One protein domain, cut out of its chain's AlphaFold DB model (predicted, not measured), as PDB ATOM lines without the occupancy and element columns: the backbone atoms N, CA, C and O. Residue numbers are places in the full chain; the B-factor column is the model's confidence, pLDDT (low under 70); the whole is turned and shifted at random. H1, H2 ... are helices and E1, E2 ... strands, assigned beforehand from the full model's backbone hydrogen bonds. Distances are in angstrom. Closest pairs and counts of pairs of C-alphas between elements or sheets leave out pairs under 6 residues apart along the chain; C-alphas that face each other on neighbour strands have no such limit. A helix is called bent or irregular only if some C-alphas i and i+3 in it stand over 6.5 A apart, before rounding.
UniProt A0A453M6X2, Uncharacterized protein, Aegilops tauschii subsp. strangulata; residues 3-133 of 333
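What this domain is: This is residues 3 to 133 of the 333 residues of an uncharacterized protein of Aegilops tauschii subsp. strangulata (UniProt A0A453M6X2). Two helices, H2 and H4, cross steeply in the middle, with a small parallel sheet, E1 E2 E3, toward one end, and H3 with the long loop of residues 54 to 80 at the other end. H1 sits by the sheet's edge strand E1, and H5 packs on residues 30 to 34 of H2. The printed part has 131 residues, with five named helices and three named strands in the order H1 E1 H2 H3 H4 E2 H5 E3; under half of the residues are in these elements, and the class is mostly helix. It is compact, with a radius of gyration of the C-alphas of 14.4 A and spans of 44 by 34 by 26 A.

How they stand to each other: Residues 3 to 4 pair in parallel with residues 23 to 24 of E1, residues 22 to 26. H1, residues 11 to 17, only grazes the sheet; its closest C-alpha pair with E1 is Gly 15 and Thr 22, 5.9 A. H2, residues 30 to 44, grazes the sheet with residues 30 to 33; it is irregular, C-alphas 37 and 40 being 7.3 A apart. H3, residues 50 to 53, touches no helix and is not on the sheet. H4, residues 81 to 95, touches residues 36 to 40 of H2, closest at the C-alphas of Leu 37 and Ser 90, 4.7 A; they run opposite ways at a steep tilt of 69 degrees, only just short of about perpendicular. H4 grazes the sheet with residues 92 to 95. E2, residues 99 to 101, is the inner strand, parallel to E1 at 25 degrees, with N 26 and O 100 2.8 A apart, within hydrogen-bond range. H5, residues 109 to 116, touches residues 30 to 34 of H2, closest at the C-alphas of Ala 31 and Ala 111, 5.3 A, the same way at a steep tilt of 55 degrees. H5 is only just on the sheet, which it grazes, with 5 pairs of C-alphas within 10 A. E3, residues 130 to 132, is parallel to E2 at 22 degrees, with N 131 and O 99 2.8 A apart, within hydrogen-bond range. E1, H2 H3 H4, E2 and E2, H5, E3 are strand-helix-strand units, parallel neighbour strands with helices between; the second has a right-handed crossover. Every O i to N i+4 pair is within hydrogen-bond range in H1 and H5, 9 of 11 in H2 and 10 of 11 in H4; H3 is too short for such a pair.

Where its parts are: H1 begins at C-alpha 11, (3.607, 50.710, -26.463), and E1 is 12.9 A long. H2 measures 22.5 A and H4 21.0 A from first to last C-alpha; H5 measures 10.4 A. E3 ends at C-alpha 132, (-13.372, 41.664, -37.161).

The domain as a whole: The C-alphas farthest apart, of Leu 18 and Gly 55, are 45.8 A apart. The printed part has no cut. The links H3 to H4, 27 residues, and H5 to E3, 13 residues, are long. The mean pLDDT of the printed part is 95.8, and no printed residue is under 70.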
ATOM      1  N   LEU A   3      -3.605  52.428 -31.849       97.38
ATOM      2  CA  LEU A   3      -3.705  51.144 -32.548       97.38
ATOM      3  C   LEU A   3      -2.289  50.654 -32.831       97.38
ATOM      4  O   LEU A   3      -1.544  51.323 -33.548       97.38
ATOM      5  N   ILE A   4      -1.925  49.511 -32.260       97.50
ATOM      6  CA  ILE A   4      -0.574  48.958 -32.350       97.50
ATOM      7  C   ILE A   4      -0.554  47.598 -33.027       97.50
ATOM      8  O   ILE A   4      -1.449  46.781 -32.847       97.50
ATOM      9  N   ASP A   5       0.503  47.349 -33.789       95.38
ATOM     10  CA  ASP A   5       0.837  46.002 -34.233       95.38
ATOM     11  C   ASP A   5       1.387  45.170 -33.055       95.38
ATOM     12  O   ASP A   5       1.848  45.725 -32.052       95.38
ATOM     13  N   PHE A   6       1.359  43.839 -33.162       91.19
ATOM     14  CA  PHE A   6       1.879  42.965 -32.110       91.19
ATOM     15  C   PHE A   6       3.390  43.115 -31.865       91.19
ATOM     16  O   PHE A   6       3.832  42.940 -30.731       91.19
ATOM     17  N   PHE A   7       4.179  43.538 -32.862       91.38
ATOM     18  CA  PHE A   7       5.593  43.902 -32.683       91.38
ATOM     19  C   PHE A   7       5.789  45.145 -31.803       91.38
ATOM     20  O   PHE A   7       6.900  45.421 -31.351       91.38
ATOM     21  N   CYS A   8       4.728  45.917 -31.563       94.25
ATOM     22  CA  CYS A   8       4.749  47.151 -30.786       94.25
ATOM     23  C   CYS A   8       4.101  46.978 -29.403       94.25
ATOM     24  O   CYS A   8       3.646  47.962 -28.826       94.25
ATOM     25  N   SER A   9       4.069  45.757 -28.855       93.00
ATOM     26  CA  SER A   9       3.423  45.459 -27.567       93.00
ATOM     27  C   SER A   9       3.933  46.316 -26.399       93.00
ATOM     28  O   SER A   9       3.150  46.657 -25.520       93.00
ATOM     29  N   ALA A  10       5.196  46.756 -26.422       91.94
ATOM     30  CA  ALA A  10       5.755  47.676 -25.424       91.94
ATOM     31  C   ALA A  10       5.033  49.040 -25.362       91.94
ATOM     32  O   ALA A  10       5.027  49.698 -24.327       91.94
ATOM     33  N   ALA A  11       4.387  49.474 -26.449       94.94
ATOM     34  CA  ALA A  11       3.607  50.710 -26.463       94.94
ATOM     35  C   ALA A  11       2.287  50.598 -25.677       94.94
ATOM     36  O   ALA A  11       1.630  51.614 -25.443       94.94
ATOM     37  N   LEU A  12       1.898  49.388 -25.250       96.44
ATOM     38  CA  LEU A  12       0.774  49.188 -24.339       96.44
ATOM     39  C   LEU A  12       1.019  49.896 -22.999       96.44
ATOM     40  O   LEU A  12       0.138  50.619 -22.539       96.44
ATOM     41  N   ASP A  13       2.227  49.758 -22.442       96.31
ATOM     42  CA  ASP A  13       2.619  50.374 -21.166       96.31
ATOM     43  C   ASP A  13       2.619  51.904 -21.264       96.31
ATOM     44  O   ASP A  13       2.069  52.588 -20.403       96.31
ATOM     45  N   VAL A  14       3.130  52.443 -22.376       96.25
ATOM     46  CA  VAL A  14       3.098  53.889 -22.665       96.25
ATOM     47  C   VAL A  14       1.658  54.398 -22.763       96.25
ATOM     48  O   VAL A  14       1.330  55.466 -22.251       96.25
ATOM     49  N   GLY A  15       0.773  53.635 -23.410       96.31
ATOM     50  CA  GLY A  15      -0.649  53.967 -23.465       96.31
ATOM     51  C   GLY A  15      -1.288  54.007 -22.078       96.31
ATOM     52  O   GLY A  15      -2.026  54.943 -21.782       96.31
ATOM     53  N   ALA A  16      -0.962  53.041 -21.215       96.25
ATOM     54  CA  ALA A  16      -1.458  52.989 -19.843       96.25
ATOM     55  C   ALA A  16      -0.965  54.177 -18.998       96.25
ATOM     56  O   ALA A  16      -1.782  54.831 -18.351       96.25
ATOM     57  N   GLU A  17       0.331  54.502 -19.056       97.56
ATOM     58  CA  GLU A  17       0.930  55.639 -18.338       97.56
ATOM     59  C   GLU A  17       0.277  56.975 -18.727       97.56
ATOM     60  O   GLU A  17       0.008  57.822 -17.878       97.56
ATOM     61  N   LEU A  18      -0.042  57.143 -20.013       97.31
ATOM     62  CA  LEU A  18      -0.661  58.358 -20.545       97.31
ATOM     63  C   LEU A  18      -2.199  58.357 -20.470       97.31
ATOM     64  O   LEU A  18      -2.832  59.302 -20.943       97.31
ATOM     65  N   GLY A  19      -2.823  57.304 -19.931       96.88
ATOM     66  CA  GLY A  19      -4.285  57.166 -19.887       96.88
ATOM     67  C   GLY A  19      -4.948  57.059 -21.269       96.88
ATOM     68  O   GLY A  19      -6.122  57.395 -21.431       96.88
ATOM     69  N   VAL A  20      -4.213  56.610 -22.289       97.88
ATOM     70  CA  VAL A  20      -4.695  56.456 -23.665       97.88
ATOM     71  C   VAL A  20      -5.164  55.014 -23.892       97.88
ATOM     72  O   VAL A  20      -4.368  54.087 -23.768       97.88
ATOM     73  N   PRO A  21      -6.426  54.782 -24.313       97.19
ATOM     74  CA  PRO A  21      -6.891  53.437 -24.641       97.19
ATOM     75  C   PRO A  21      -6.089  52.835 -25.799       97.19
ATOM     76  O   PRO A  21      -6.073  53.413 -26.890       97.19
ATOM     77  N   THR A  22      -5.476  51.675 -25.584       98.25
ATOM     78  CA  THR A  22      -4.634  50.996 -26.581       98.25
ATOM     79  C   THR A  22      -5.280  49.702 -27.054       98.25
ATOM     80  O   THR A  22      -5.752  48.898 -26.251       98.25
ATOM     81  N   TYR A  23      -5.287  49.507 -28.367       98.38
ATOM     82  CA  TYR A  23      -5.842  48.351 -29.055       98.38
ATOM     83  C   TYR A  23      -4.765  47.692 -29.910       98.38
ATOM     84  O   TYR A  23      -3.972  48.387 -30.548       98.38
ATOM     85  N   PHE A  24      -4.790  46.366 -30.004       98.31
ATOM     86  CA  PHE A  24      -4.014  45.669 -31.026       98.31
ATOM     87  C   PHE A  24      -4.747  45.719 -32.363       98.31
ATOM     88  O   PHE A  24      -5.946  45.472 -32.418       98.31
ATOM     89  N   PHE A  25      -4.034  46.006 -33.445       97.75
ATOM     90  CA  PHE A  25      -4.503  45.810 -34.808       97.75
ATOM     91  C   PHE A  25      -3.667  44.715 -35.466       97.75
ATOM     92  O   PHE A  25      -2.512  44.925 -35.828       97.75
ATOM     93  N   LEU A  26      -4.258  43.531 -35.599       95.88
ATOM     94  CA  LEU A  26      -3.595  42.342 -36.112       95.88
ATOM     95  C   LEU A  26      -3.957  42.136 -37.581       95.88
ATOM     96  O   LEU A  26      -5.116  41.923 -37.943       95.88
ATOM     97  N   THR A  27      -2.939  42.152 -38.439       93.75
ATOM     98  CA  THR A  27      -3.072  41.875 -39.878       93.75
ATOM     99  C   THR A  27      -2.966  40.378 -40.195       93.75
ATOM    100  O   THR A  27      -2.463  39.996 -41.252       93.75
ATOM    101  N   THR A  28      -3.380  39.532 -39.250       93.06
ATOM    102  CA  THR A  28      -3.427  38.068 -39.349       93.06
ATOM    103  C   THR A  28      -4.884  37.594 -39.431       93.06
ATOM    104  O   THR A  28      -5.811  38.408 -39.426       93.06
ATOM    105  N   CYS A  29      -5.106  36.280 -39.533       95.00
ATOM    106  CA  CYS A  29      -6.444  35.693 -39.480       95.00
ATOM    107  C   CYS A  29      -6.926  35.490 -38.030       95.00
ATOM    108  O   CYS A  29      -6.125  35.472 -37.091       95.00
ATOM    109  N   VAL A  30      -8.235  35.303 -37.834       97.19
ATOM    110  CA  VAL A  30      -8.832  35.099 -36.499       97.19
ATOM    111  C   VAL A  30      -8.300  33.821 -35.850       97.19
ATOM    112  O   VAL A  30      -8.037  33.809 -34.649       97.19
ATOM    113  N   ALA A  31      -8.071  32.762 -36.633       96.94
ATOM    114  CA  ALA A  31      -7.486  31.523 -36.133       96.94
ATOM    115  C   ALA A  31      -6.091  31.736 -35.518       96.94
ATOM    116  O   ALA A  31      -5.791  31.164 -34.471       96.94
ATOM    117  N   SER A  32      -5.255  32.601 -36.104       95.56
ATOM    118  CA  SER A  32      -3.956  32.949 -35.513       95.56
ATOM    119  C   SER A  32      -4.104  33.684 -34.181       95.56
ATOM    120  O   SER A  32      -3.303  33.452 -33.281       95.56
ATOM    121  N   VAL A  33      -5.125  34.533 -34.029       96.75
ATOM    122  CA  VAL A  33      -5.409  35.219 -32.755       96.75
ATOM    123  C   VAL A  33      -5.855  34.221 -31.687       96.75
ATOM    124  O   VAL A  33      -5.330  34.247 -30.579       96.75
ATOM    125  N   ALA A  34      -6.765  33.304 -32.030       97.50
ATOM    126  CA  ALA A  34      -7.215  32.242 -31.130       97.50
ATOM    127  C   ALA A  34      -6.048  31.361 -30.658       97.50
ATOM    128  O   ALA A  34      -5.921  31.092 -29.465       97.50
ATOM    129  N   LEU A  35      -5.169  30.955 -31.582       96.62
ATOM    130  CA  LEU A  35      -3.982  30.172 -31.248       96.62
ATOM    131  C   LEU A  35      -2.994  30.963 -30.382       96.62
ATOM    132  O   LEU A  35      -2.466  30.406 -29.428       96.62
ATOM    133  N   CYS A  36      -2.767  32.244 -30.684       96.00
ATOM    134  CA  CYS A  36      -1.883  33.111 -29.904       96.00
ATOM    135  C   CYS A  36      -2.387  33.281 -28.464       96.00
ATOM    136  O   CYS A  36      -1.612  33.106 -27.529       96.00
ATOM    137  N   LEU A  37      -3.688  33.530 -28.274       97.31
ATOM    138  CA  LEU A  37      -4.302  33.598 -26.945       97.31
ATOM    139  C   LEU A  37      -4.139  32.277 -26.177       97.31
ATOM    140  O   LEU A  37      -3.767  32.295 -25.007       97.31
ATOM    141  N   TYR A  38      -4.338  31.139 -26.849       97.19
ATOM    142  CA  TYR A  38      -4.298  29.812 -26.226       97.19
ATOM    143  C   TYR A  38      -2.881  29.227 -26.077       97.19
ATOM    144  O   TYR A  38      -2.691  28.176 -25.462       97.19
ATOM    145  N   GLN A  39      -1.864  29.893 -26.624       95.25
ATOM    146  CA  GLN A  39      -0.485  29.408 -26.631       95.25
ATOM    147  C   GLN A  39       0.088  29.130 -25.229       95.25
ATOM    148  O   GLN A  39       0.742  28.096 -25.090       95.25
ATOM    149  N   PRO A  40      -0.160  29.948 -24.182       96.06
ATOM    150  CA  PRO A  40       0.289  29.632 -22.825       96.06
ATOM    151  C   PRO A  40      -0.275  28.308 -22.294       96.06
ATOM    152  O   PRO A  40       0.465  27.522 -21.716       96.06
ATOM    153  N   VAL A  41      -1.545  28.000 -22.586       96.38
ATOM    154  CA  VAL A  41      -2.182  26.739 -22.166       96.38
ATOM    155  C   VAL A  41      -1.516  25.539 -22.844       96.38
ATOM    156  O   VAL A  41      -1.251  24.523 -22.206       96.38
ATOM    157  N   ILE A  42      -1.195  25.660 -24.137       95.50
ATOM    158  CA  ILE A  42      -0.434  24.628 -24.857       95.50
ATOM    159  C   ILE A  42       0.966  24.487 -24.253       95.50
ATOM    160  O   ILE A  42       1.421  23.370 -24.022       95.50
ATOM    161  N   HIS A  43       1.639  25.607 -23.988       95.06
ATOM    162  CA  HIS A  43       2.994  25.634 -23.446       95.06
ATOM    163  C   HIS A  43       3.091  24.973 -22.067       95.06
ATOM    164  O   HIS A  43       4.064  24.272 -21.807       95.06
ATOM    165  N   GLU A  44       2.095  25.151 -21.201       95.00
ATOM    166  CA  GLU A  44       2.020  24.490 -19.892       95.00
ATOM    167  C   GLU A  44       1.662  22.999 -20.001       95.00
ATOM    168  O   GLU A  44       2.110  22.192 -19.189       95.00
ATOM    169  N   GLY A  45       0.888  22.614 -21.019       94.38
ATOM    170  CA  GLY A  45       0.429  21.238 -21.226       94.38
ATOM    171  C   GLY A  45       1.475  20.268 -21.785       94.38
ATOM    172  O   GLY A  45       1.199  19.073 -21.886       94.38
ATOM    173  N   THR A  46       2.662  20.743 -22.168       93.75
ATOM    174  CA  THR A  46       3.752  19.904 -22.687       93.75
ATOM    175  C   THR A  46       5.112  20.459 -22.286       93.75
ATOM    176  O   THR A  46       5.270  21.666 -22.139       93.75
ATOM    177  N   THR A  47       6.118  19.597 -22.154       95.69
ATOM    178  CA  THR A  47       7.528  19.997 -21.990       95.69
ATOM    179  C   THR A  47       8.288  20.043 -23.314       95.69
ATOM    180  O   THR A  47       9.386  20.593 -23.362       95.69
ATOM    181  N   LEU A  48       7.709  19.504 -24.389       96.38
ATOM    182  CA  LEU A  48       8.328  19.453 -25.709       96.38
ATOM    183  C   LEU A  48       8.231  20.803 -26.430       96.38
ATOM    184  O   LEU A  48       7.317  21.602 -26.200       96.38
ATOM    185  N   SER A  49       9.174  21.047 -27.331       96.50
ATOM    186  CA  SER A  49       9.062  22.067 -28.371       96.50
ATOM    187  C   SER A  49       8.196  21.570 -29.534       96.50
ATOM    188  O   SER A  49       8.094  20.367 -29.779       96.50
ATOM    189  N   PHE A  50       7.593  22.481 -30.304       96.44
ATOM    190  CA  PHE A  50       6.807  22.081 -31.480       96.44
ATOM    191  C   PHE A  50       7.665  21.378 -32.538       96.44
ATOM    192  O   PHE A  50       7.181  20.485 -33.228       96.44
ATOM    193  N   ARG A  51       8.959  21.715 -32.615       95.50
ATOM    194  CA  ARG A  51       9.922  20.996 -33.456       95.50
ATOM    195  C   ARG A  51      10.054  19.525 -33.061       95.50
ATOM    196  O   ARG A  51      10.094  18.672 -33.940       95.50
ATOM    197  N   GLU A  52      10.154  19.236 -31.766       96.94
ATOM    198  CA  GLU A  52      10.296  17.867 -31.248       96.94
ATOM    199  C   GLU A  52       9.006  17.060 -31.389       96.94
ATOM    200  O   GLU A  52       9.062  15.855 -31.615       96.94
ATOM    201  N   MET A  53       7.853  17.726 -31.304       95.88
ATOM    202  CA  MET A  53       6.546  17.117 -31.559       95.88
ATOM    203  C   MET A  53       6.363  16.694 -33.028       95.88
ATOM    204  O   MET A  53       5.588  15.786 -33.320       95.88
ATOM    205  N   GLY A  54       7.058  17.337 -33.973       95.56
ATOM    206  CA  GLY A  54       6.986  16.994 -35.394       95.56
ATOM    207  C   GLY A  54       5.560  17.074 -35.947       95.56
ATOM    208  O   GLY A  54       4.902  18.106 -35.848       95.56
ATOM    209  N   GLY A  55       5.068  15.975 -36.520       96.38
ATOM    210  CA  GLY A  55       3.722  15.904 -37.098       96.38
ATOM    211  C   GLY A  55       2.584  15.772 -36.076       96.38
ATOM    212  O   GLY A  55       1.420  15.698 -36.480       96.38
ATOM    213  N   ASP A  56       2.887  15.718 -34.775       97.25
ATOM    214  CA  ASP A  56       1.866  15.528 -33.747       97.25
ATOM    215  C   ASP A  56       0.863  16.694 -33.711       97.25
ATOM    216  O   ASP A  56       1.226  17.862 -33.893       97.25
ATOM    217  N   PRO A  57      -0.430  16.409 -33.470       97.38
ATOM    218  CA  PRO A  57      -1.479  17.411 -33.572       97.38
ATOM    219  C   PRO A  57      -1.510  18.354 -32.364       97.38
ATOM    220  O   PRO A  57      -1.866  17.961 -31.252       97.38
ATOM    221  N   VAL A  58      -1.292  19.640 -32.616       97.12
ATOM    222  CA  VAL A  58      -1.581  20.743 -31.695       97.12
ATOM    223  C   VAL A  58      -3.066  21.093 -31.766       97.12
ATOM    224  O   VAL A  58      -3.655  21.209 -32.846       97.12
ATOM    225  N   ARG A  59      -3.695  21.252 -30.598       97.00
ATOM    226  CA  ARG A  59      -5.135  21.500 -30.464       97.00
ATOM    227  C   ARG A  59      -5.380  22.827 -29.761       97.00
ATOM    228  O   ARG A  59      -4.852  23.061 -28.680       97.00
ATOM    229  N   ALA A  60      -6.233  23.652 -30.360       97.12
ATOM    230  CA  ALA A  60      -6.732  24.887 -29.771       97.12
ATOM    231  C   ALA A  60      -8.251  24.997 -30.001       97.12
ATOM    232  O   ALA A  60      -8.746  24.538 -31.040       97.12
ATOM    233  N   PRO A  61      -9.014  25.590 -29.067       97.94
ATOM    234  CA  PRO A  61     -10.452  25.778 -29.230       97.94
ATOM    235  C   PRO A  61     -10.798  26.558 -30.502       97.94
ATOM    236  O   PRO A  61     -10.146  27.538 -30.848       97.94
ATOM    237  N   GLY A  62     -11.826  26.103 -31.222       97.12
ATOM    238  CA  GLY A  62     -12.278  26.730 -32.471       97.12
ATOM    239  C   GLY A  62     -11.443  26.403 -33.716       97.12
ATOM    240  O   GLY A  62     -11.885  26.713 -34.823       97.12
ATOM    241  N   LEU A  63     -10.291  25.737 -33.573       97.75
ATOM    242  CA  LEU A  63      -9.387  25.397 -34.676       97.75
ATOM    243  C   LEU A  63      -9.432  23.893 -35.009       97.75
ATOM    244  O   LEU A  63      -9.733  23.065 -34.144       97.75
ATOM    245  N   PRO A  64      -9.161  23.498 -36.268       97.00
ATOM    246  CA  PRO A  64      -8.811  22.112 -36.568       97.00
ATOM    247  C   PRO A  64      -7.464  21.748 -35.911       97.00
ATOM    248  O   PRO A  64      -6.679  22.649 -35.620       97.00
ATOM    249  N   PRO A  65      -7.164  20.455 -35.689       97.12
ATOM    250  CA  PRO A  65      -5.829  20.037 -35.269       97.12
ATOM    251  C   PRO A  65      -4.770  20.487 -36.283       97.12
ATOM    252  O   PRO A  65      -4.963  20.312 -37.487       97.12
ATOM    253  N   ILE A  66      -3.669  21.056 -35.796       97.00
ATOM    254  CA  ILE A  66      -2.569  21.563 -36.625       97.00
ATOM    255  C   ILE A  66      -1.325  20.722 -36.327       97.00
ATOM    256  O   ILE A  66      -0.960  20.641 -35.156       97.00
ATOM    257  N   PRO A  67      -0.665  20.105 -37.322       97.50
ATOM    258  CA  PRO A  67       0.634  19.464 -37.106       97.50
ATOM    259  C   PRO A  67       1.631  20.458 -36.496       97.50
ATOM    260  O   PRO A  67       1.700  21.605 -36.943       97.50
ATOM    261  N   ALA A  68       2.367  20.064 -35.458       96.75
ATOM    262  CA  ALA A  68       3.230  20.991 -34.727       96.75
ATOM    263  C   ALA A  68       4.302  21.635 -35.632       96.75
ATOM    264  O   ALA A  68       4.560  22.835 -35.534       96.75
ATOM    265  N   ASP A  69       4.837  20.878 -36.588       95.19
ATOM    266  CA  ASP A  69       5.795  21.330 -37.600       95.19
ATOM    267  C   ASP A  69       5.212  22.274 -38.675       95.19
ATOM    268  O   ASP A  69       5.970  22.892 -39.428       95.19
ATOM    269  N   HIS A  70       3.889  22.468 -38.715       95.00
ATOM    270  CA  HIS A  70       3.223  23.467 -39.561       95.00
ATOM    271  C   HIS A  70       3.075  24.838 -38.880       95.00
ATOM    272  O   HIS A  70       2.642  25.801 -39.521       95.00
ATOM    273  N   LEU A  71       3.390  24.949 -37.586       94.81
ATOM    274  CA  LEU A  71       3.308  26.214 -36.861       94.81
ATOM    275  C   LEU A  71       4.357  27.228 -37.338       94.81
ATOM    276  O   LEU A  71       5.255  26.940 -38.128       94.81
ATOM    277  N   ALA A  72       4.232  28.478 -36.891       91.06
ATOM    278  CA  ALA A  72       5.173  29.517 -37.286       91.06
ATOM    279  C   ALA A  72       6.587  29.193 -36.776       91.06
ATOM    280  O   ALA A  72       6.777  28.869 -35.606       91.06
ATOM    281  N   ALA A  73       7.603  29.392 -37.623       92.06
ATOM    282  CA  ALA A  73       9.007  29.179 -37.255       92.06
ATOM    283  C   ALA A  73       9.415  29.913 -35.962       92.06
ATOM    284  O   ALA A  73      10.275  29.446 -35.225       92.06
ATOM    285  N   ALA A  74       8.771  31.048 -35.673       90.31
ATOM    286  CA  ALA A  74       9.027  31.860 -34.492       90.31
ATOM    287  C   ALA A  74       8.632  31.197 -33.157       90.31
ATOM    288  O   ALA A  74       9.098  31.656 -32.120       90.31
ATOM    289  N   VAL A  75       7.806  30.146 -33.163       94.06
ATOM    290  CA  VAL A  75       7.386  29.428 -31.943       94.06
ATOM    291  C   VAL A  75       7.926  27.998 -31.871       94.06
ATOM    292  O   VAL A  75       7.668  27.301 -30.898       94.06
ATOM    293  N   MET A  76       8.685  27.552 -32.881       95.19
ATOM    294  CA  MET A  76       9.127  26.155 -32.993       95.19
ATOM    295  C   MET A  76       9.982  25.692 -31.824       95.19
ATOM    296  O   MET A  76       9.820  24.566 -31.360       95.19
ATOM    297  N   ASP A  77      10.880  26.563 -31.368       95.88
ATOM    298  CA  ASP A  77      11.818  26.266 -30.298       95.88
ATOM    299  C   ASP A  77      11.283  26.864 -28.988       95.88
ATOM    300  O   ASP A  77      11.120  28.084 -28.863       95.88
ATOM    301  N   ARG A  78      11.019  25.994 -28.006       95.19
ATOM    302  CA  ARG A  78      10.319  26.322 -26.752       95.19
ATOM    303  C   ARG A  78      10.973  27.463 -25.971       95.19
ATOM    304  O   ARG A  78      10.290  28.392 -25.549       95.19
ATOM    305  N   GLU A  79      12.292  27.416 -25.824       95.12
ATOM    306  CA  GLU A  79      13.059  28.380 -25.021       95.12
ATOM    307  C   GLU A  79      13.534  29.599 -25.830       95.12
ATOM    308  O   GLU A  79      14.271  30.451 -25.327       95.12
ATOM    309  N   SER A  80      13.138  29.702 -27.103       96.12
ATOM    310  CA  SER A  80      13.548  30.827 -27.941       96.12
ATOM    311  C   SER A  80      12.959  32.147 -27.446       96.12
ATOM    312  O   SER A  80      11.821  32.219 -26.977       96.12
ATOM    313  N   LEU A  81      13.721  33.233 -27.623       95.12
ATOM    314  CA  LEU A  81      13.249  34.594 -27.340       95.12
ATOM    315  C   LEU A  81      11.956  34.915 -28.100       95.12
ATOM    316  O   LEU A  81      11.065  35.565 -27.561       95.12
ATOM    317  N   SER A  82      11.840  34.420 -29.334       94.19
ATOM    318  CA  SER A  82      10.643  34.567 -30.156       94.19
ATOM    319  C   SER A  82       9.432  33.880 -29.523       94.19
ATOM    320  O   SER A  82       8.392  34.517 -29.383       94.19
ATOM    321  N   ASN A  83       9.558  32.624 -29.078       94.69
ATOM    322  CA  ASN A  83       8.452  31.926 -28.421       94.69
ATOM    323  C   ASN A  83       8.038  32.627 -27.118       94.69
ATOM    324  O   ASN A  83       6.850  32.850 -26.897       94.69
ATOM    325  N   ARG A  84       9.011  33.055 -26.302       95.25
ATOM    326  CA  ARG A  84       8.753  33.834 -25.079       95.25
ATOM    327  C   ARG A  84       7.978  35.120 -25.361       95.25
ATOM    328  O   ARG A  84       7.005  35.401 -24.672       95.25
ATOM    329  N   HIS A  85       8.344  35.845 -26.418       94.31
ATOM    330  CA  HIS A  85       7.613  37.038 -26.842       94.31
ATOM    331  C   HIS A  85       6.151  36.734 -27.201       94.31
ATOM    332  O   HIS A  85       5.267  37.503 -26.841       94.31
ATOM    333  N   PHE A  86       5.868  35.615 -27.876       93.38
ATOM    334  CA  PHE A  86       4.490  35.227 -28.194       93.38
ATOM    335  C   PHE A  86       3.679  34.794 -26.962       93.38
ATOM    336  O   PHE A  86       2.484  35.084 -26.893       93.38
ATOM    337  N   LEU A  87       4.317  34.159 -25.973       95.25
ATOM    338  CA  LEU A  87       3.681  33.859 -24.686       95.25
ATOM    339  C   LEU A  87       3.306  35.146 -23.941       95.25
ATOM    340  O   LEU A  87       2.168  35.289 -23.498       95.25
ATOM    341  N   GLU A  88       4.227  36.109 -23.871       95.12
ATOM    342  CA  GLU A  88       3.971  37.429 -23.284       95.12
ATOM    343  C   GLU A  88       2.887  38.190 -24.061       95.12
ATOM    344  O   GLU A  88       2.009  38.813 -23.465       95.12
ATOM    345  N   LEU A  89       2.902  38.111 -25.395       95.38
ATOM    346  CA  LEU A  89       1.912  38.755 -26.254       95.38
ATOM    347  C   LEU A  89       0.484  38.296 -25.930       95.38
ATOM    348  O   LEU A  89      -0.406  39.140 -25.919       95.38
ATOM    349  N   SER A  90       0.257  37.011 -25.625       96.00
ATOM    350  CA  SER A  90      -1.067  36.516 -25.207       96.00
ATOM    351  C   SER A  90      -1.630  37.322 -24.031       96.00
ATOM    352  O   SER A  90      -2.755  37.828 -24.095       96.00
ATOM    353  N   GLN A  91      -0.815  37.534 -22.993       94.94
ATOM    354  CA  GLN A  91      -1.201  38.331 -21.831       94.94
ATOM    355  C   GLN A  91      -1.413  39.802 -22.204       94.94
ATOM    356  O   GLN A  91      -2.460  40.367 -21.897       94.94
ATOM    357  N   ARG A  92      -0.485  40.398 -22.964       96.50
ATOM    358  CA  ARG A  92      -0.598  41.794 -23.427       96.50
ATOM    359  C   ARG A  92      -1.878  42.041 -24.226       96.50
ATOM    360  O   ARG A  92      -2.489  43.098 -24.099       96.50
ATOM    361  N   ILE A  93      -2.294  41.078 -25.046       97.00
ATOM    362  CA  ILE A  93      -3.549  41.146 -25.796       97.00
ATOM    363  C   ILE A  93      -4.749  41.171 -24.835       97.00
ATOM    364  O   ILE A  93      -5.660  41.975 -25.046       97.00
ATOM    365  N   CYS A  94      -4.743  40.354 -23.777       96.50
ATOM    366  CA  CYS A  94      -5.795  40.342 -22.751       96.50
ATOM    367  C   CYS A  94      -5.854  41.652 -21.944       96.50
ATOM    368  O   CYS A  94      -6.944  42.116 -21.624       96.50
ATOM    369  N   ASP A  95      -4.702  42.278 -21.685       95.44
ATOM    370  CA  ASP A  95      -4.600  43.560 -20.969       95.44
ATOM    371  C   ASP A  95      -4.994  44.775 -21.836       95.44
ATOM    372  O   ASP A  95      -5.164  45.892 -21.339       95.44
ATOM    373  N   SER A  96      -5.126  44.588 -23.151       96.62
ATOM    374  CA  SER A  96      -5.491  45.659 -24.077       96.62
ATOM    375  C   SER A  96      -6.973  46.035 -23.993       96.62
ATOM    376  O   SER A  96      -7.825  45.291 -23.509       96.62
ATOM    377  N   ARG A  97      -7.334  47.192 -24.560       97.56
ATOM    378  CA  ARG A  97      -8.742  47.605 -24.663       97.56
ATOM    379  C   ARG A  97      -9.538  46.749 -25.663       97.56
ATOM    380  O   ARG A  97     -10.772  46.794 -25.666       97.56
ATOM    381  N   GLY A  98      -8.850  45.994 -26.513       97.12
ATOM    382  CA  GLY A  98      -9.432  45.084 -27.485       97.12
ATOM    383  C   GLY A  98      -8.531  44.873 -28.695       97.12
ATOM    384  O   GLY A  98      -7.509  45.538 -28.879       97.12
ATOM    385  N   VAL A  99      -8.961  43.958 -29.555       97.81
ATOM    386  CA  VAL A  99      -8.211  43.501 -30.721       97.81
ATOM    387  C   VAL A  99      -9.025  43.745 -31.974       97.81
ATOM    388  O   VAL A  99     -10.136  43.246 -32.113       97.81
ATOM    389  N   LEU A 100      -8.464  44.494 -32.908       98.12
ATOM    390  CA  LEU A 100      -8.972  44.657 -34.253       98.12
ATOM    391  C   LEU A 100      -8.243  43.646 -35.138       98.12
ATOM    392  O   LEU A 100      -7.017  43.581 -35.127       98.12
ATOM    393  N   VAL A 101      -8.985  42.864 -35.911       97.50
ATOM    394  CA  VAL A 101      -8.428  41.827 -36.785       97.50
ATOM    395  C   VAL A 101      -8.811  42.148 -38.218       97.50
ATOM    396  O   VAL A 101      -9.992  42.359 -38.515       97.50
ATOM    397  N   ASN A 102      -7.830  42.167 -39.122       96.12
ATOM    398  CA  ASN A 102      -8.069  42.322 -40.558       96.12
ATOM    399  C   ASN A 102      -8.606  41.020 -41.191       96.12
ATOM    400  O   ASN A 102      -8.011  40.445 -42.098       96.12
ATOM    401  N   SER A 103      -9.737  40.547 -40.676       95.06
ATOM    402  CA  SER A 103     -10.502  39.394 -41.152       95.06
ATOM    403  C   SER A 103     -11.991  39.655 -40.891       95.06
ATOM    404  O   SER A 103     -12.358  40.681 -40.313       95.06
ATOM    405  N   CYS A 104     -12.867  38.751 -41.319       93.12
ATOM    406  CA  CYS A 104     -14.304  38.831 -41.079       93.12
ATOM    407  C   CYS A 104     -14.819  37.555 -40.398       93.12
ATOM    408  O   CYS A 104     -14.391  36.444 -40.708       93.12
ATOM    409  N   ARG A 105     -15.786  37.700 -39.480       93.75
ATOM    410  CA  ARG A 105     -16.359  36.561 -38.739       93.75
ATOM    411  C   ARG A 105     -16.974  35.509 -39.660       93.75
ATOM    412  O   ARG A 105     -16.905  34.328 -39.352       93.75
ATOM    413  N   SER A 106     -17.546  35.917 -40.794       95.00
ATOM    414  CA  SER A 106     -18.121  34.992 -41.778       95.00
ATOM    415  C   SER A 106     -17.086  34.061 -42.417       95.00
ATOM    416  O   SER A 106     -17.466  32.996 -42.891       95.00
ATOM    417  N   LEU A 107     -15.803  34.445 -42.441       94.56
ATOM    418  CA  LEU A 107     -14.721  33.607 -42.961       94.56
ATOM    419  C   LEU A 107     -14.239  32.582 -41.923       94.56
ATOM    420  O   LEU A 107     -13.905  31.456 -42.279       94.56
ATOM    421  N   GLU A 108     -14.221  32.957 -40.641       95.06
ATOM    422  CA  GLU A 108     -13.643  32.154 -39.554       95.06
ATOM    423  C   GLU A 108     -14.563  32.079 -38.313       95.06
ATOM    424  O   GLU A 108     -14.134  32.405 -37.200       95.06
ATOM    425  N   PRO A 109     -15.832  31.640 -38.454       96.44
ATOM    426  CA  PRO A 109     -16.820  31.744 -37.376       96.44
ATOM    427  C   PRO A 109     -16.429  30.915 -36.151       96.44
ATOM    428  O   PRO A 109     -16.507  31.397 -35.030       96.44
ATOM    429  N   ARG A 110     -15.905  29.700 -36.361       98.00
ATOM    430  CA  ARG A 110     -15.504  28.791 -35.275       98.00
ATOM    431  C   ARG A 110     -14.413  29.378 -34.376       98.00
ATOM    432  O   ARG A 110     -14.490  29.225 -33.162       98.00
ATOM    433  N   ALA A 111     -13.411  30.034 -34.964       97.75
ATOM    434  CA  ALA A 111     -12.331  30.664 -34.208       97.75
ATOM    435  C   ALA A 111     -12.838  31.914 -33.473       97.75
ATOM    436  O   ALA A 111     -12.551  32.088 -32.292       97.75
ATOM    437  N   ALA A 112     -13.643  32.745 -34.144       97.12
ATOM    438  CA  ALA A 112     -14.240  33.929 -33.531       97.12
ATOM    439  C   ALA A 112     -15.131  33.566 -32.330       97.12
ATOM    440  O   ALA A 112     -14.995  34.155 -31.260       97.12
ATOM    441  N   ASP A 113     -16.002  32.571 -32.491       97.44
ATOM    442  CA  ASP A 113     -16.933  32.128 -31.453       97.44
ATOM    443  C   ASP A 113     -16.196  31.513 -30.259       97.44
ATOM    444  O   ASP A 113     -16.580  31.753 -29.112       97.44
ATOM    445  N   ALA A 114     -15.110  30.773 -30.506       98.19
ATOM    446  CA  ALA A 114     -14.271  30.224 -29.446       98.19
ATOM    447  C   ALA A 114     -13.582  31.320 -28.621       98.19
ATOM    448  O   ALA A 114     -13.561  31.222 -27.393       98.19
ATOM    449  N   ILE A 115     -13.081  32.381 -29.268       97.75
ATOM    450  CA  ILE A 115     -12.512  33.527 -28.549       97.75
ATOM    451  C   ILE A 115     -13.601  34.228 -27.739       97.75
ATOM    452  O   ILE A 115     -13.424  34.409 -26.543       97.75
ATOM    453  N   VAL A 116     -14.739  34.578 -28.349       95.88
ATOM    454  CA  VAL A 116     -15.835  35.303 -27.672       95.88
ATOM    455  C   VAL A 116     -16.408  34.512 -26.490       95.88
ATOM    456  O   VAL A 116     -16.804  35.107 -25.493       95.88
ATOM    457  N   SER A 117     -16.410  33.181 -26.573       96.81
ATOM    458  CA  SER A 117     -16.833  32.295 -25.480       96.81
ATOM    459  C   SER A 117     -15.772  32.125 -24.383       96.81
ATOM    460  O   SER A 117     -15.976  31.349 -23.454       96.81
ATOM    461  N   GLY A 118     -14.622  32.793 -24.506       96.88
ATOM    462  CA  GLY A 118     -13.508  32.733 -23.563       96.88
ATOM    463  C   GLY A 118     -12.720  31.426 -23.577       96.88
ATOM    464  O   GLY A 118     -11.853  31.230 -22.734       96.88
ATOM    465  N   LEU A 119     -12.966  30.537 -24.545       97.44
ATOM    466  CA  LEU A 119     -12.313  29.225 -24.601       97.44
ATOM    467  C   LEU A 119     -10.824  29.332 -24.944       97.44
ATOM    468  O   LEU A 119     -10.041  28.473 -24.559       97.44
ATOM    469  N   CYS A 120     -10.434  30.370 -25.685       97.31
ATOM    470  CA  CYS A 120      -9.046  30.580 -26.097       97.31
ATOM    471  C   CYS A 120      -8.214  31.354 -25.063       97.31
ATOM    472  O   CYS A 120      -7.000  31.429 -25.218       97.31
ATOM    473  N   THR A 121      -8.836  31.970 -24.057       94.44
ATOM    474  CA  THR A 121      -8.142  32.840 -23.100       94.44
ATOM    475  C   THR A 121      -7.482  32.007 -21.994       94.44
ATOM    476  O   THR A 121      -8.111  31.068 -21.503       94.44
ATOM    477  N   PRO A 122      -6.242  32.327 -21.570       91.38
ATOM    478  CA  PRO A 122      -5.615  31.648 -20.441       91.38
ATOM    479  C   PRO A 122      -6.459  31.758 -19.157       91.38
ATOM    480  O   PRO A 122      -7.096  32.794 -18.931       91.38
ATOM    481  N   PRO A 123      -6.460  30.727 -18.289       89.25
ATOM    482  CA  PRO A 123      -7.201  30.765 -17.034       89.25
ATOM    483  C   PRO A 123      -6.852  31.995 -16.185       89.25
ATOM    484  O   PRO A 123      -5.684  32.317 -15.983       89.25
ATOM    485  N   GLY A 124      -7.876  32.675 -15.666       90.12
ATOM    486  CA  GLY A 124      -7.710  33.843 -14.794       90.12
ATOM    487  C   GLY A 124      -7.515  35.182 -15.513       90.12
ATOM    488  O   GLY A 124      -7.502  36.211 -14.839       90.12
ATOM    489  N   LEU A 125      -7.420  35.203 -16.847       93.06
ATOM    490  CA  LEU A 125      -7.366  36.441 -17.627       93.06
ATOM    491  C   LEU A 125      -8.731  36.790 -18.242       93.06
ATOM    492  O   LEU A 125      -9.503  35.895 -18.594       93.06
ATOM    493  N   PRO A 126      -9.051  38.088 -18.395       94.31
ATOM    494  CA  PRO A 126     -10.254  38.507 -19.094       94.31
ATOM    495  C   PRO A 126     -10.117  38.249 -20.596       94.31
ATOM    496  O   PRO A 126      -9.093  38.542 -21.212       94.31
ATOM    497  N   THR A 127     -11.183  37.746 -21.213       96.19
ATOM    498  CA  THR A 127     -11.246  37.624 -22.669       96.19
ATOM    499  C   THR A 127     -11.314  39.014 -23.310       96.19
ATOM    500  O   THR A 127     -12.245  39.773 -23.017       96.19
ATOM    501  N   PRO A 128     -10.374  39.367 -24.203       95.06
ATOM    502  CA  PRO A 128     -10.371  40.677 -24.838       95.06
ATOM    503  C   PRO A 128     -11.512  40.789 -25.864       95.06
ATOM    504  O   PRO A 128     -11.788  39.827 -26.588       95.06
ATOM    505  N   PRO A 129     -12.152  41.964 -26.010       96.69
ATOM    506  CA  PRO A 129     -13.080  42.201 -27.111       96.69
ATOM    507  C   PRO A 129     -12.374  42.056 -28.464       96.69
ATOM    508  O   PRO A 129     -11.328  42.672 -28.684       96.69
ATOM    509  N   VAL A 130     -12.961  41.289 -29.386       96.62
ATOM    510  CA  VAL A 130     -12.427  41.085 -30.743       96.62
ATOM    511  C   VAL A 130     -13.347  41.710 -31.787       96.62
ATOM    512  O   VAL A 130     -14.531  41.391 -31.871       96.62
ATOM    513  N   TYR A 131     -12.772  42.566 -32.628       96.88
ATOM    514  CA  TYR A 131     -13.442  43.279 -33.707       96.88
ATOM    515  C   TYR A 131     -12.890  42.807 -35.052       96.88
ATOM    516  O   TYR A 131     -11.770  43.135 -35.439       96.88
ATOM    517  N   CYS A 132     -13.689  42.041 -35.787       96.75
ATOM    518  CA  CYS A 132     -13.372  41.664 -37.161       96.75
ATOM    519  C   CYS A 132     -13.741  42.823 -38.097       96.75
ATOM    520  O   CYS A 132     -14.927  43.080 -38.305       96.75
ATOM    521  N   ILE A 133     -12.740  43.526 -38.630       95.94
ATOM    522  CA  ILE A 133     -12.929  44.749 -39.436       95.94
ATOM    523  C   ILE A 133     -12.499  44.583 -40.897       95.94
ATOM    524  O   ILE A 133     -12.434  45.559 -41.641       95.94
TER     525      ILE A 133